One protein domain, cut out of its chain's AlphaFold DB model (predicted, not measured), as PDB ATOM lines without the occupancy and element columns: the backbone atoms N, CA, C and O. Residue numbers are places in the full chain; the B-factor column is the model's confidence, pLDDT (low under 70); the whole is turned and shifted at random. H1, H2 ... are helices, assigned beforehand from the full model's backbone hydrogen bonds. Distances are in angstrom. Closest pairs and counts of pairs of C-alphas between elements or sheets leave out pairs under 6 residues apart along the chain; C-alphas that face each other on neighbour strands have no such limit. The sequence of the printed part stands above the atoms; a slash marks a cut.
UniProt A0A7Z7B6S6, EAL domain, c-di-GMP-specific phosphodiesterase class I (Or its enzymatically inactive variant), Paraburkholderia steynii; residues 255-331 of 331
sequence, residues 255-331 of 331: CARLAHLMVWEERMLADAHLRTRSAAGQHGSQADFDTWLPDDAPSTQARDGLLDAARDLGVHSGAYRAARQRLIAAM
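AT A GLANCE: This is residues 255 to 331 of the 331 residues of the protein "EAL domain, c-di-GMP-specific phosphodiesterase class I (Or its enzymatically inactive variant)" of Paraburkholderia steynii (UniProt A0A7Z7B6S6). Two antiparallel helices, H3 and H4, form a helical hairpin, and the longest helix, H1, runs lengthwise beside it, near H4 at Leu 258. Short H2 lies near both H1 and H3, and residues 273 to 282, the end of H1 and part of the link that folds back to H2, stick out at one end. The printed part has 77 residues with four named helices, in the order H1 H2 H3 H4, and no named strand; the class is all helix. It is compact, with a radius of gyration of the C-alphas of 12.2 A and spans of 36 by 26 by 19 A.

IN THESE COORDINATES: H1, residues 255 to 274, begins at C-alpha 255 (1.970, -16.111, -31.785) and is 29.1 A long from first to last C-alpha. H2 is residues 286 to 290, 6.7 A. H3, residues 297 to 313, is 23.6 A and begins at C-alpha 297 (-9.160, -2.244, -41.523). H4, residues 318 to 330, is 18.7 A and ends at C-alpha 330 (-1.485, -8.025, -40.966).

HOW THE PARTS SIT: H3 and H4 touch as a hairpin, opposite ways at a shallow tilt of 17 degrees; their closest C-alphas, of Ala 302 and Leu 327, are 4.8 A apart. H1 and H4 are close but not clearly touching, with the closest C-alphas, of Leu 258 and Ile 328, at 7.1 A; they run opposite ways at a shallow tilt of 26 degrees. H2 is close to but not clearly touching H1, with the closest C-alphas, of Trp 264 and Asp 288, at 8.0 A. H2 and H3 are also close but not clearly touching, with the closest C-alphas, of Phe 289 and Arg 303, at 7.8 A. H1 and H3 are apart, as are H2 and H4. In H1, H2, H3 and H4 every O i to N i+4 pair is within hydrogen-bond range.

THE WHOLE: The C-alphas farthest apart, of Arg 277 and Asp 296, are 36.6 A apart. The printed part has no cut; H1 to H2 is a long link, H3 to H4 a tight one. The model's pLDDT is under 70 at residues 271 to 285, of which 271 to 274 belong to H1.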
ATOM      1  N   CYS A 255       1.954 -14.656 -31.939       91.81
ATOM      2  CA  CYS A 255       1.970 -16.111 -31.785       91.81
ATOM      3  C   CYS A 255       0.569 -16.687 -31.540       91.81
ATOM      4  O   CYS A 255       0.189 -17.655 -32.197       91.81
ATOM      5  N   ALA A 256      -0.235 -16.062 -30.671       90.94
ATOM      6  CA  ALA A 256      -1.614 -16.487 -30.434       90.94
ATOM      7  C   ALA A 256      -2.476 -16.375 -31.705       90.94
ATOM      8  O   ALA A 256      -3.193 -17.317 -32.049       90.94
ATOM      9  N   ARG A 257      -2.367 -15.266 -32.451       91.62
ATOM     10  CA  ARG A 257      -3.105 -15.074 -33.717       91.62
ATOM     11  C   ARG A 257      -2.722 -16.108 -34.777       91.62
ATOM     12  O   ARG A 257      -3.602 -16.675 -35.423       91.62
ATOM     13  N   LEU A 258      -1.428 -16.396 -34.922       93.88
ATOM     14  CA  LEU A 258      -0.935 -17.436 -35.827       93.88
ATOM     15  C   LEU A 258      -1.436 -18.825 -35.418       93.88
ATOM     16  O   LEU A 258      -1.912 -19.578 -36.268       93.88
ATOM     17  N   ALA A 259      -1.396 -19.146 -34.124       93.88
ATOM     18  CA  ALA A 259      -1.894 -20.418 -33.614       93.88
ATOM     19  C   ALA A 259      -3.401 -20.587 -33.860       93.88
ATOM     20  O   ALA A 259      -3.841 -21.646 -34.313       93.88
ATOM     21  N   HIS A 260      -4.194 -19.533 -33.635       92.19
ATOM     22  CA  HIS A 260      -5.621 -19.533 -33.944       92.19
ATOM     23  C   HIS A 260      -5.900 -19.734 -35.434       92.19
ATOM     24  O   HIS A 260      -6.760 -20.549 -35.773       92.19
ATOM     25  N   LEU A 261      -5.159 -19.049 -36.316       92.50
ATOM     26  CA  LEU A 261      -5.264 -19.262 -37.757       92.50
ATOM     27  C   LEU A 261      -5.004 -20.730 -38.109       92.50
ATOM     28  O   LEU A 261      -5.806 -21.331 -38.811       92.50
ATOM     29  N   MET A 262      -3.939 -21.334 -37.583       92.69
ATOM     30  CA  MET A 262      -3.594 -22.727 -37.884       92.69
ATOM     31  C   MET A 262      -4.654 -23.723 -37.397       92.69
ATOM     32  O   MET A 262      -5.058 -24.606 -38.151       92.69
ATOM     33  N   VAL A 263      -5.159 -23.558 -36.171       91.12
ATOM     34  CA  VAL A 263      -6.247 -24.401 -35.641       91.12
ATOM     35  C   VAL A 263      -7.533 -24.220 -36.453       91.12
ATOM     36  O   VAL A 263      -8.280 -25.176 -36.663       91.12
ATOM     37  N   TRP A 264      -7.805 -23.006 -36.933       90.00
ATOM     38  CA  TRP A 264      -8.924 -22.748 -37.834       90.00
ATOM     39  C   TRP A 264      -8.738 -23.450 -39.191       90.00
ATOM     40  O   TRP A 264      -9.660 -24.119 -39.659       90.00
ATOM     41  N   GLU A 265      -7.543 -23.378 -39.787       88.88
ATOM     42  CA  GLU A 265      -7.203 -24.057 -41.048       88.88
ATOM     43  C   GLU A 265      -7.345 -25.586 -40.934       88.88
ATOM     44  O   GLU A 265      -7.920 -26.221 -41.822       88.88
ATOM     45  N   GLU A 266      -6.885 -26.175 -39.823       87.75
ATOM     46  CA  GLU A 266      -7.024 -27.608 -39.518       87.75
ATOM     47  C   GLU A 266      -8.503 -28.039 -39.507       87.75
ATOM     48  O   GLU A 266      -8.877 -29.015 -40.163       87.75
ATOM     49  N   ARG A 267      -9.369 -27.270 -38.832       84.50
ATOM     50  CA  ARG A 267     -10.820 -27.530 -38.781       84.50
ATOM     51  C   ARG A 267     -11.467 -27.426 -40.161       84.50
ATOM     52  O   ARG A 267     -12.256 -28.291 -40.536       84.50
ATOM     53  N   MET A 268     -11.101 -26.406 -40.940       80.31
ATOM     54  CA  MET A 268     -11.600 -26.232 -42.308       80.31
ATOM     55  C   MET A 268     -11.244 -27.416 -43.212       80.31
ATOM     56  O   MET A 268     -12.087 -27.886 -43.980       80.31
ATOM     57  N   LEU A 269     -10.012 -27.920 -43.112       78.94
ATOM     58  CA  LEU A 269      -9.550 -29.075 -43.881       78.94
ATOM     59  C   LEU A 269     -10.252 -30.370 -43.460       78.94
ATOM     60  O   LEU A 269     -10.662 -31.143 -44.332       78.94
ATOM     61  N   ALA A 270     -10.418 -30.609 -42.159       77.19
ATOM     62  CA  ALA A 270     -11.134 -31.778 -41.650       77.19
ATOM     63  C   ALA A 270     -12.592 -31.807 -42.146       77.19
ATOM     64  O   ALA A 270     -13.069 -32.830 -42.644       77.19
ATOM     65  N   ASP A 271     -13.273 -30.659 -42.115       69.56
ATOM     66  CA  ASP A 271     -14.647 -30.527 -42.598       69.56
ATOM     67  C   ASP A 271     -14.761 -30.726 -44.111       69.56
ATOM     68  O   ASP A 271     -15.697 -31.374 -44.581       69.56
ATOM     69  N   ALA A 272     -13.817 -30.201 -44.900       65.75
ATOM     70  CA  ALA A 272     -13.810 -30.391 -46.350       65.75
ATOM     71  C   ALA A 272     -13.772 -31.881 -46.743       65.75
ATOM     72  O   ALA A 272     -14.428 -32.270 -47.711       65.75
ATOM     73  N   HIS A 273     -13.087 -32.723 -45.963       59.84
ATOM     74  CA  HIS A 273     -13.070 -34.176 -46.161       59.84
ATOM     75  C   HIS A 273     -14.399 -34.851 -45.765       59.84
ATOM     76  O   HIS A 273     -14.812 -35.818 -46.406       59.84
ATOM     77  N   LEU A 274     -15.107 -34.327 -44.757       54.84
ATOM     78  CA  LEU A 274     -16.423 -34.822 -44.316       54.84
ATOM     79  C   LEU A 274     -17.580 -34.379 -45.237       54.84
ATOM     80  O   LEU A 274     -18.634 -35.021 -45.273       54.84
ATOM     81  N   ARG A 275     -17.387 -33.324 -46.042       51.38
ATOM     82  CA  ARG A 275     -18.359 -32.744 -46.998       51.38
ATOM     83  C   ARG A 275     -18.633 -33.605 -48.246       51.38
ATOM     84  O   ARG A 275     -18.902 -33.084 -49.324       51.38
ATOM     85  N   THR A 276     -18.690 -34.928 -48.093       51.59
ATOM     86  CA  THR A 276     -19.459 -35.811 -48.992       51.59
ATOM     87  C   THR A 276     -20.917 -35.996 -48.545       51.59
ATOM     88  O   THR A 276     -21.705 -36.573 -49.293       51.59
ATOM     89  N   ARG A 277     -21.342 -35.468 -47.382       39.75
ATOM     90  CA  ARG A 277     -22.754 -35.498 -46.946       39.75
ATOM     91  C   ARG A 277     -23.210 -34.204 -46.248       39.75
ATOM     92  O   ARG A 277     -22.908 -33.977 -45.090       39.75
ATOM     93  N   SER A 278     -23.996 -33.405 -46.977       42.28
ATOM     94  CA  SER A 278     -25.123 -32.576 -46.500       42.28
ATOM     95  C   SER A 278     -24.981 -31.826 -45.155       42.28
ATOM     96  O   SER A 278     -25.531 -32.271 -44.153       42.28
ATOM     97  N   ALA A 279     -24.383 -30.629 -45.181       41.81
ATOM     98  CA  ALA A 279     -24.859 -29.416 -44.488       41.81
ATOM     99  C   ALA A 279     -23.896 -28.256 -44.799       41.81
ATOM    100  O   ALA A 279     -22.814 -28.146 -44.227       41.81
ATOM    101  N   ALA A 280     -24.267 -27.395 -45.745       43.09
ATOM    102  CA  ALA A 280     -23.560 -26.144 -45.983       43.09
ATOM    103  C   ALA A 280     -24.058 -25.095 -44.977       43.09
ATOM    104  O   ALA A 280     -25.256 -24.824 -44.945       43.09
ATOM    105  N   GLY A 281     -23.153 -24.478 -44.206       45.00
ATOM    106  CA  GLY A 281     -23.383 -23.087 -43.800       45.00
ATOM    107  C   GLY A 281     -23.077 -22.619 -42.378       45.00
ATOM    108  O   GLY A 281     -23.523 -21.519 -42.081       45.00
ATOM    109  N   GLN A 282     -22.365 -23.343 -41.500       46.94
ATOM    110  CA  GLN A 282     -22.158 -22.813 -40.131       46.94
ATOM    111  C   GLN A 282     -20.722 -22.685 -39.601       46.94
ATOM    112  O   GLN A 282     -20.537 -21.869 -38.702       46.94
ATOM    113  N   HIS A 283     -19.694 -23.354 -40.142       50.41
ATOM    114  CA  HIS A 283     -18.328 -23.261 -39.588       50.41
ATOM    115  C   HIS A 283     -17.266 -22.920 -40.641       50.41
ATOM    116  O   HIS A 283     -17.357 -23.377 -41.787       50.41
ATOM    117  N   GLY A 284     -16.316 -22.056 -40.249       56.88
ATOM    118  CA  GLY A 284     -15.501 -21.224 -41.148       56.88
ATOM    119  C   GLY A 284     -16.048 -19.804 -41.274       56.88
ATOM    120  O   GLY A 284     -15.999 -19.208 -42.350       56.88
ATOM    121  N   SER A 285     -16.685 -19.311 -40.213       65.12
ATOM    122  CA  SER A 285     -17.432 -18.060 -40.246       65.12
ATOM    123  C   SER A 285     -16.533 -16.886 -39.881       65.12
ATOM    124  O   SER A 285     -15.537 -17.037 -39.176       65.12
ATOM    125  N   GLN A 286     -16.916 -15.692 -40.319       70.00
ATOM    126  CA  GLN A 286     -16.275 -14.448 -39.902       70.00
ATOM    127  C   GLN A 286     -16.176 -14.333 -38.367       70.00
ATOM    128  O   GLN A 286     -15.142 -13.910 -37.857       70.00
ATOM    129  N   ALA A 287     -17.189 -14.832 -37.645       75.25
ATOM    130  CA  ALA A 287     -17.245 -14.827 -36.183       75.25
ATOM    131  C   ALA A 287     -16.119 -15.636 -35.515       75.25
ATOM    132  O   ALA A 287     -15.774 -15.362 -34.366       75.25
ATOM    133  N   ASP A 288     -15.511 -16.597 -36.224       79.62
ATOM    134  CA  ASP A 288     -14.371 -17.353 -35.699       79.62
ATOM    135  C   ASP A 288     -13.161 -16.428 -35.493       79.62
ATOM    136  O   ASP A 288     -12.443 -16.580 -34.506       79.62
ATOM    137  N   PHE A 289     -12.968 -15.446 -36.382       84.25
ATOM    138  CA  PHE A 289     -11.855 -14.491 -36.344       84.25
ATOM    139  C   PHE A 289     -12.093 -13.360 -35.350       84.25
ATOM    140  O   PHE A 289     -11.139 -12.883 -34.744       84.25
ATOM    141  N   ASP A 290     -13.346 -12.964 -35.126       81.94
ATOM    142  CA  ASP A 290     -13.689 -11.826 -34.262       81.94
ATOM    143  C   ASP A 290     -13.206 -12.018 -32.809       81.94
ATOM    144  O   ASP A 290     -13.031 -11.055 -32.060       81.94
ATOM    145  N   THR A 291     -12.946 -13.261 -32.394       80.88
ATOM    146  CA  THR A 291     -12.456 -13.578 -31.045       80.88
ATOM    147  C   THR A 291     -10.961 -13.294 -30.842       80.88
ATOM    148  O   THR A 291     -10.565 -12.976 -29.720       80.88
ATOM    149  N   TRP A 292     -10.136 -13.321 -31.895       86.69
ATOM    150  CA  TRP A 292      -8.667 -13.252 -31.782       86.69
ATOM    151  C   TRP A 292      -7.979 -12.322 -32.795       86.69
ATOM    152  O   TRP A 292      -6.862 -11.869 -32.540       86.69
ATOM    153  N   LEU A 293      -8.622 -11.986 -33.912       86.31
ATOM    154  CA  LEU A 293      -8.108 -11.029 -34.887       86.31
ATOM    155  C   LEU A 293      -8.480  -9.590 -34.471       86.31
ATOM    156  O   LEU A 293      -9.605  -9.366 -34.015       86.31
ATOM    157  N   PRO A 294      -7.571  -8.605 -34.599       84.88
ATOM    158  CA  PRO A 294      -7.892  -7.207 -34.343       84.88
ATOM    159  C   PRO A 294      -8.978  -6.682 -35.289       84.88
ATOM    160  O   PRO A 294      -8.987  -6.996 -36.479       84.88
ATOM    161  N   ASP A 295      -9.862  -5.835 -34.762       84.88
ATOM    162  CA  ASP A 295     -10.906  -5.150 -35.537       84.88
ATOM    163  C   ASP A 295     -10.351  -3.852 -36.154       84.88
ATOM    164  O   ASP A 295     -10.777  -2.739 -35.843       84.88
ATOM    165  N   ASP A 296      -9.307  -3.997 -36.973       88.38
ATOM    166  CA  ASP A 296      -8.743  -2.924 -37.789       88.38
ATOM    167  C   ASP A 296      -8.931  -3.205 -39.284       88.38
ATOM    168  O   ASP A 296      -9.155  -4.342 -39.717       88.38
ATOM    169  N   ALA A 297      -8.886  -2.143 -40.094       86.88
ATOM    170  CA  ALA A 297      -9.160  -2.244 -41.523       86.88
ATOM    171  C   ALA A 297      -8.189  -3.190 -42.269       86.88
ATOM    172  O   ALA A 297      -8.685  -4.006 -43.052       86.88
ATOM    173  N   PRO A 298      -6.856  -3.153 -42.038       89.38
ATOM    174  CA  PRO A 298      -5.928  -4.118 -42.637       89.38
ATOM    175  C   PRO A 298      -6.260  -5.582 -42.313       89.38
ATOM    176  O   PRO A 298      -6.340  -6.407 -43.226       89.38
ATOM    177  N   SER A 299      -6.496  -5.899 -41.040       88.25
ATOM    178  CA  SER A 299      -6.803  -7.253 -40.568       88.25
ATOM    179  C   SER A 299      -8.128  -7.756 -41.138       88.25
ATOM    180  O   SER A 299      -8.205  -8.868 -41.666       88.25
ATOM    181  N   THR A 300      -9.155  -6.905 -41.118       89.06
ATOM    182  CA  THR A 300     -10.489  -7.180 -41.672       89.06
ATOM    183  C   THR A 300     -10.415  -7.469 -43.172       89.06
ATOM    184  O   THR A 300     -10.917  -8.494 -43.631       89.06
ATOM    185  N   GLN A 301      -9.723  -6.618 -43.937       91.81
ATOM    186  CA  GLN A 301      -9.563  -6.802 -45.381       91.81
ATOM    187  C   GLN A 301      -8.797  -8.091 -45.710       91.81
ATOM    188  O   GLN A 301      -9.150  -8.806 -46.653       91.81
ATOM    189  N   ALA A 302      -7.742  -8.397 -44.949       92.62
ATOM    190  CA  ALA A 302      -6.958  -9.605 -45.157       92.62
ATOM    191  C   ALA A 302      -7.748 -10.880 -44.818       92.62
ATOM    192  O   ALA A 302      -7.660 -11.861 -45.562       92.62
ATOM    193  N   ARG A 303      -8.558 -10.857 -43.748       92.69
ATOM    194  CA  ARG A 303      -9.479 -11.944 -43.378       92.69
ATOM    195  C   ARG A 303     -10.490 -12.208 -44.487       92.69
ATOM    196  O   ARG A 303     -10.633 -13.354 -44.907       92.69
ATOM    197  N   ASP A 304     -11.168 -11.170 -44.967       90.75
ATOM    198  CA  ASP A 304     -12.215 -11.317 -45.983       90.75
ATOM    199  C   ASP A 304     -11.629 -11.902 -47.275       90.75
ATOM    200  O   ASP A 304     -12.143 -12.883 -47.810       90.75
ATOM    201  N   GLY A 305     -10.454 -11.413 -47.692       91.69
ATOM    202  CA  GLY A 305      -9.732 -11.971 -48.834       91.69
ATOM    203  C   GLY A 305      -9.294 -13.434 -48.656       91.69
ATOM    204  O   GLY A 305      -9.240 -14.171 -49.642       91.69
ATOM    205  N   LEU A 306      -8.982 -13.876 -47.430       92.88
ATOM    206  CA  LEU A 306      -8.687 -15.284 -47.134       92.88
ATOM    207  C   LEU A 306      -9.943 -16.152 -47.253       92.88
ATOM    208  O   LEU A 306      -9.898 -17.204 -47.894       92.88
ATOM    209  N   LEU A 307     -11.051 -15.709 -46.652       89.62
ATOM    210  CA  LEU A 307     -12.330 -16.422 -46.663       89.62
ATOM    211  C   LEU A 307     -12.886 -16.565 -48.085       89.62
ATOM    212  O   LEU A 307     -13.339 -17.652 -48.450       89.62
ATOM    213  N   ASP A 308     -12.802 -15.510 -48.898       88.88
ATOM    214  CA  ASP A 308     -13.221 -15.536 -50.301       88.88
ATOM    215  C   ASP A 308     -12.341 -16.487 -51.123       88.88
ATOM    216  O   ASP A 308     -12.848 -17.362 -51.824       88.88
ATOM    217  N   ALA A 309     -11.013 -16.421 -50.968       88.62
ATOM    218  CA  ALA A 309     -10.106 -17.339 -51.658       88.62
ATOM    219  C   ALA A 309     -10.332 -18.810 -51.256       88.62
ATOM    220  O   ALA A 309     -10.265 -19.699 -52.109       88.62
ATOM    221  N   ALA A 310     -10.614 -19.077 -49.976       86.56
ATOM    222  CA  ALA A 310     -10.931 -20.414 -49.483       86.56
ATOM    223  C   ALA A 310     -12.234 -20.951 -50.092       86.56
ATOM    224  O   ALA A 310     -12.291 -22.119 -50.481       86.56
ATOM    225  N   ARG A 311     -13.261 -20.098 -50.191       84.19
ATOM    226  CA  ARG A 311     -14.586 -20.444 -50.717       84.19
ATOM    227  C   ARG A 311     -14.579 -20.664 -52.225       84.19
ATOM    228  O   ARG A 311     -15.131 -21.658 -52.688       84.19
ATOM    229  N   ASP A 312     -13.955 -19.755 -52.966       84.69
ATOM    230  CA  ASP A 312     -14.093 -19.693 -54.421       84.69
ATOM    231  C   ASP A 312     -13.069 -20.573 -55.142       84.69
ATOM    232  O   ASP A 312     -13.357 -21.139 -56.197       84.69
ATOM    233  N   LEU A 313     -11.860 -20.690 -54.584       85.50
ATOM    234  CA  LEU A 313     -10.715 -21.329 -55.244       85.50
ATOM    235  C   LEU A 313     -10.149 -22.517 -54.457       85.50
ATOM    236  O   LEU A 313      -9.338 -23.279 -54.988       85.50
ATOM    237  N   GLY A 314     -10.574 -22.697 -53.205       80.56
ATOM    238  CA  GLY A 314     -10.122 -23.768 -52.327       80.56
ATOM    239  C   GLY A 314      -8.785 -23.483 -51.634       80.56
ATOM    240  O   GLY A 314      -7.918 -22.753 -52.125       80.56
ATOM    241  N   VAL A 315      -8.596 -24.137 -50.488       83.00
ATOM    242  CA  VAL A 315      -7.459 -23.960 -49.560       83.00
ATOM    243  C   VAL A 315      -6.101 -24.426 -50.107       83.00
ATOM    244  O   VAL A 315      -5.049 -24.064 -49.587       83.00
ATOM    245  N   HIS A 316      -6.087 -25.188 -51.202       84.06
ATOM    246  CA  HIS A 316      -4.851 -25.608 -51.875       84.06
ATOM    247  C   HIS A 316      -4.447 -24.684 -53.038       84.06
ATOM    248  O   HIS A 316      -3.404 -24.900 -53.668       84.06
ATOM    249  N   SER A 317      -5.238 -23.650 -53.340       88.56
ATOM    250  CA  SER A 317      -4.963 -22.734 -54.447       88.56
ATOM    251  C   SER A 317      -3.786 -21.793 -54.162       88.56
ATOM    252  O   SER A 317      -3.462 -21.467 -53.017       88.56
ATOM    253  N   GLY A 318      -3.136 -21.311 -55.227       92.69
ATOM    254  CA  GLY A 318      -2.127 -20.252 -55.106       92.69
ATOM    255  C   GLY A 318      -2.711 -18.941 -54.568       92.69
ATOM    256  O   GLY A 318      -2.042 -18.238 -53.816       92.69
ATOM    257  N   ALA A 319      -3.975 -18.652 -54.895       91.81
ATOM    258  CA  ALA A 319      -4.693 -17.483 -54.395       91.81
ATOM    259  C   ALA A 319      -4.902 -17.543 -52.877       91.81
ATOM    260  O   ALA A 319      -4.632 -16.556 -52.195       91.81
ATOM    261  N   TYR A 320      -5.290 -18.710 -52.346       91.50
ATOM    262  CA  TYR A 320      -5.403 -18.925 -50.905       91.50
ATOM    263  C   TYR A 320      -4.056 -18.730 -50.202       91.50
ATOM    264  O   TYR A 320      -3.977 -17.972 -49.241       91.50
ATOM    265  N   ARG A 321      -2.967 -19.316 -50.724       92.88
ATOM    266  CA  ARG A 321      -1.617 -19.120 -50.155       92.88
ATOM    267  C   ARG A 321      -1.206 -17.646 -50.105       92.88
ATOM    268  O   ARG A 321      -0.676 -17.199 -49.093       92.88
ATOM    269  N   ALA A 322      -1.483 -16.885 -51.164       94.00
ATOM    270  CA  ALA A 322      -1.194 -15.454 -51.200       94.00
ATOM    271  C   ALA A 322      -2.070 -14.652 -50.218       94.00
ATOM    272  O   ALA A 322      -1.579 -13.739 -49.559       94.00
ATOM    273  N   ALA A 323      -3.359 -14.988 -50.097       93.69
ATOM    274  CA  ALA A 323      -4.254 -14.362 -49.123       93.69
ATOM    275  C   ALA A 323      -3.826 -14.666 -47.679       93.69
ATOM    276  O   ALA A 323      -3.770 -13.760 -46.851       93.69
ATOM    277  N   ARG A 324      -3.412 -15.909 -47.408       93.69
ATOM    278  CA  ARG A 324      -2.868 -16.346 -46.118       93.69
ATOM    279  C   ARG A 324      -1.627 -15.551 -45.722       93.69
ATOM    280  O   ARG A 324      -1.549 -15.079 -44.596       93.69
ATOM    281  N   GLN A 325      -0.688 -15.346 -46.646       93.44
ATOM    282  CA  GLN A 325       0.498 -14.518 -46.394       93.44
ATOM    283  C   GLN A 325       0.142 -13.063 -46.068       93.44
ATOM    284  O   GLN A 325       0.752 -12.477 -45.178       93.44
ATOM    285  N   ARG A 326      -0.865 -12.484 -46.738       94.44
ATOM    286  CA  ARG A 326      -1.345 -11.129 -46.414       94.44
ATOM    287  C   ARG A 326      -1.953 -11.056 -45.018       94.44
ATOM    288  O   ARG A 326      -1.679 -10.097 -44.310       94.44
ATOM    289  N   LEU A 327      -2.732 -12.062 -44.616       93.25
ATOM    290  CA  LEU A 327      -3.279 -12.118 -43.262       93.25
ATOM    291  C   LEU A 327      -2.166 -12.256 -42.216       93.25
ATOM    292  O   LEU A 327      -2.163 -11.509 -41.250       93.25
ATOM    293  N   ILE A 328      -1.185 -13.133 -42.442       92.56
ATOM    294  CA  ILE A 328      -0.008 -13.275 -41.566       92.56
ATOM    295  C   ILE A 328       0.779 -11.961 -41.454       92.56
ATOM    296  O   ILE A 328       1.295 -11.645 -40.386       92.56
ATOM    297  N   ALA A 329       0.878 -11.181 -42.531       90.62
ATOM    298  CA  ALA A 329       1.538  -9.877 -42.507       90.62
ATOM    299  C   ALA A 329       0.724  -8.790 -41.776       90.62
ATOM    300  O   ALA A 329       1.309  -7.814 -41.319       90.62
ATOM    301  N   ALA A 330      -0.600  -8.944 -41.685       88.31
ATOM    302  CA  ALA A 330      -1.485  -8.025 -40.966       88.31
ATOM    303  C   ALA A 330      -1.580  -8.326 -39.456       88.31
ATOM    304  O   ALA A 330      -2.036  -7.471 -38.703       88.31
ATOM    305  N   MET A 331      -1.159  -9.523 -39.023       87.25
ATOM    306  CA  MET A 331      -1.096  -9.933 -37.612       87.25
ATOM    307  C   MET A 331       0.112  -9.359 -36.891       87.25
ATOM    308  O   MET A 331      -0.078  -9.021 -35.708       87.25
TER     309      MET A 331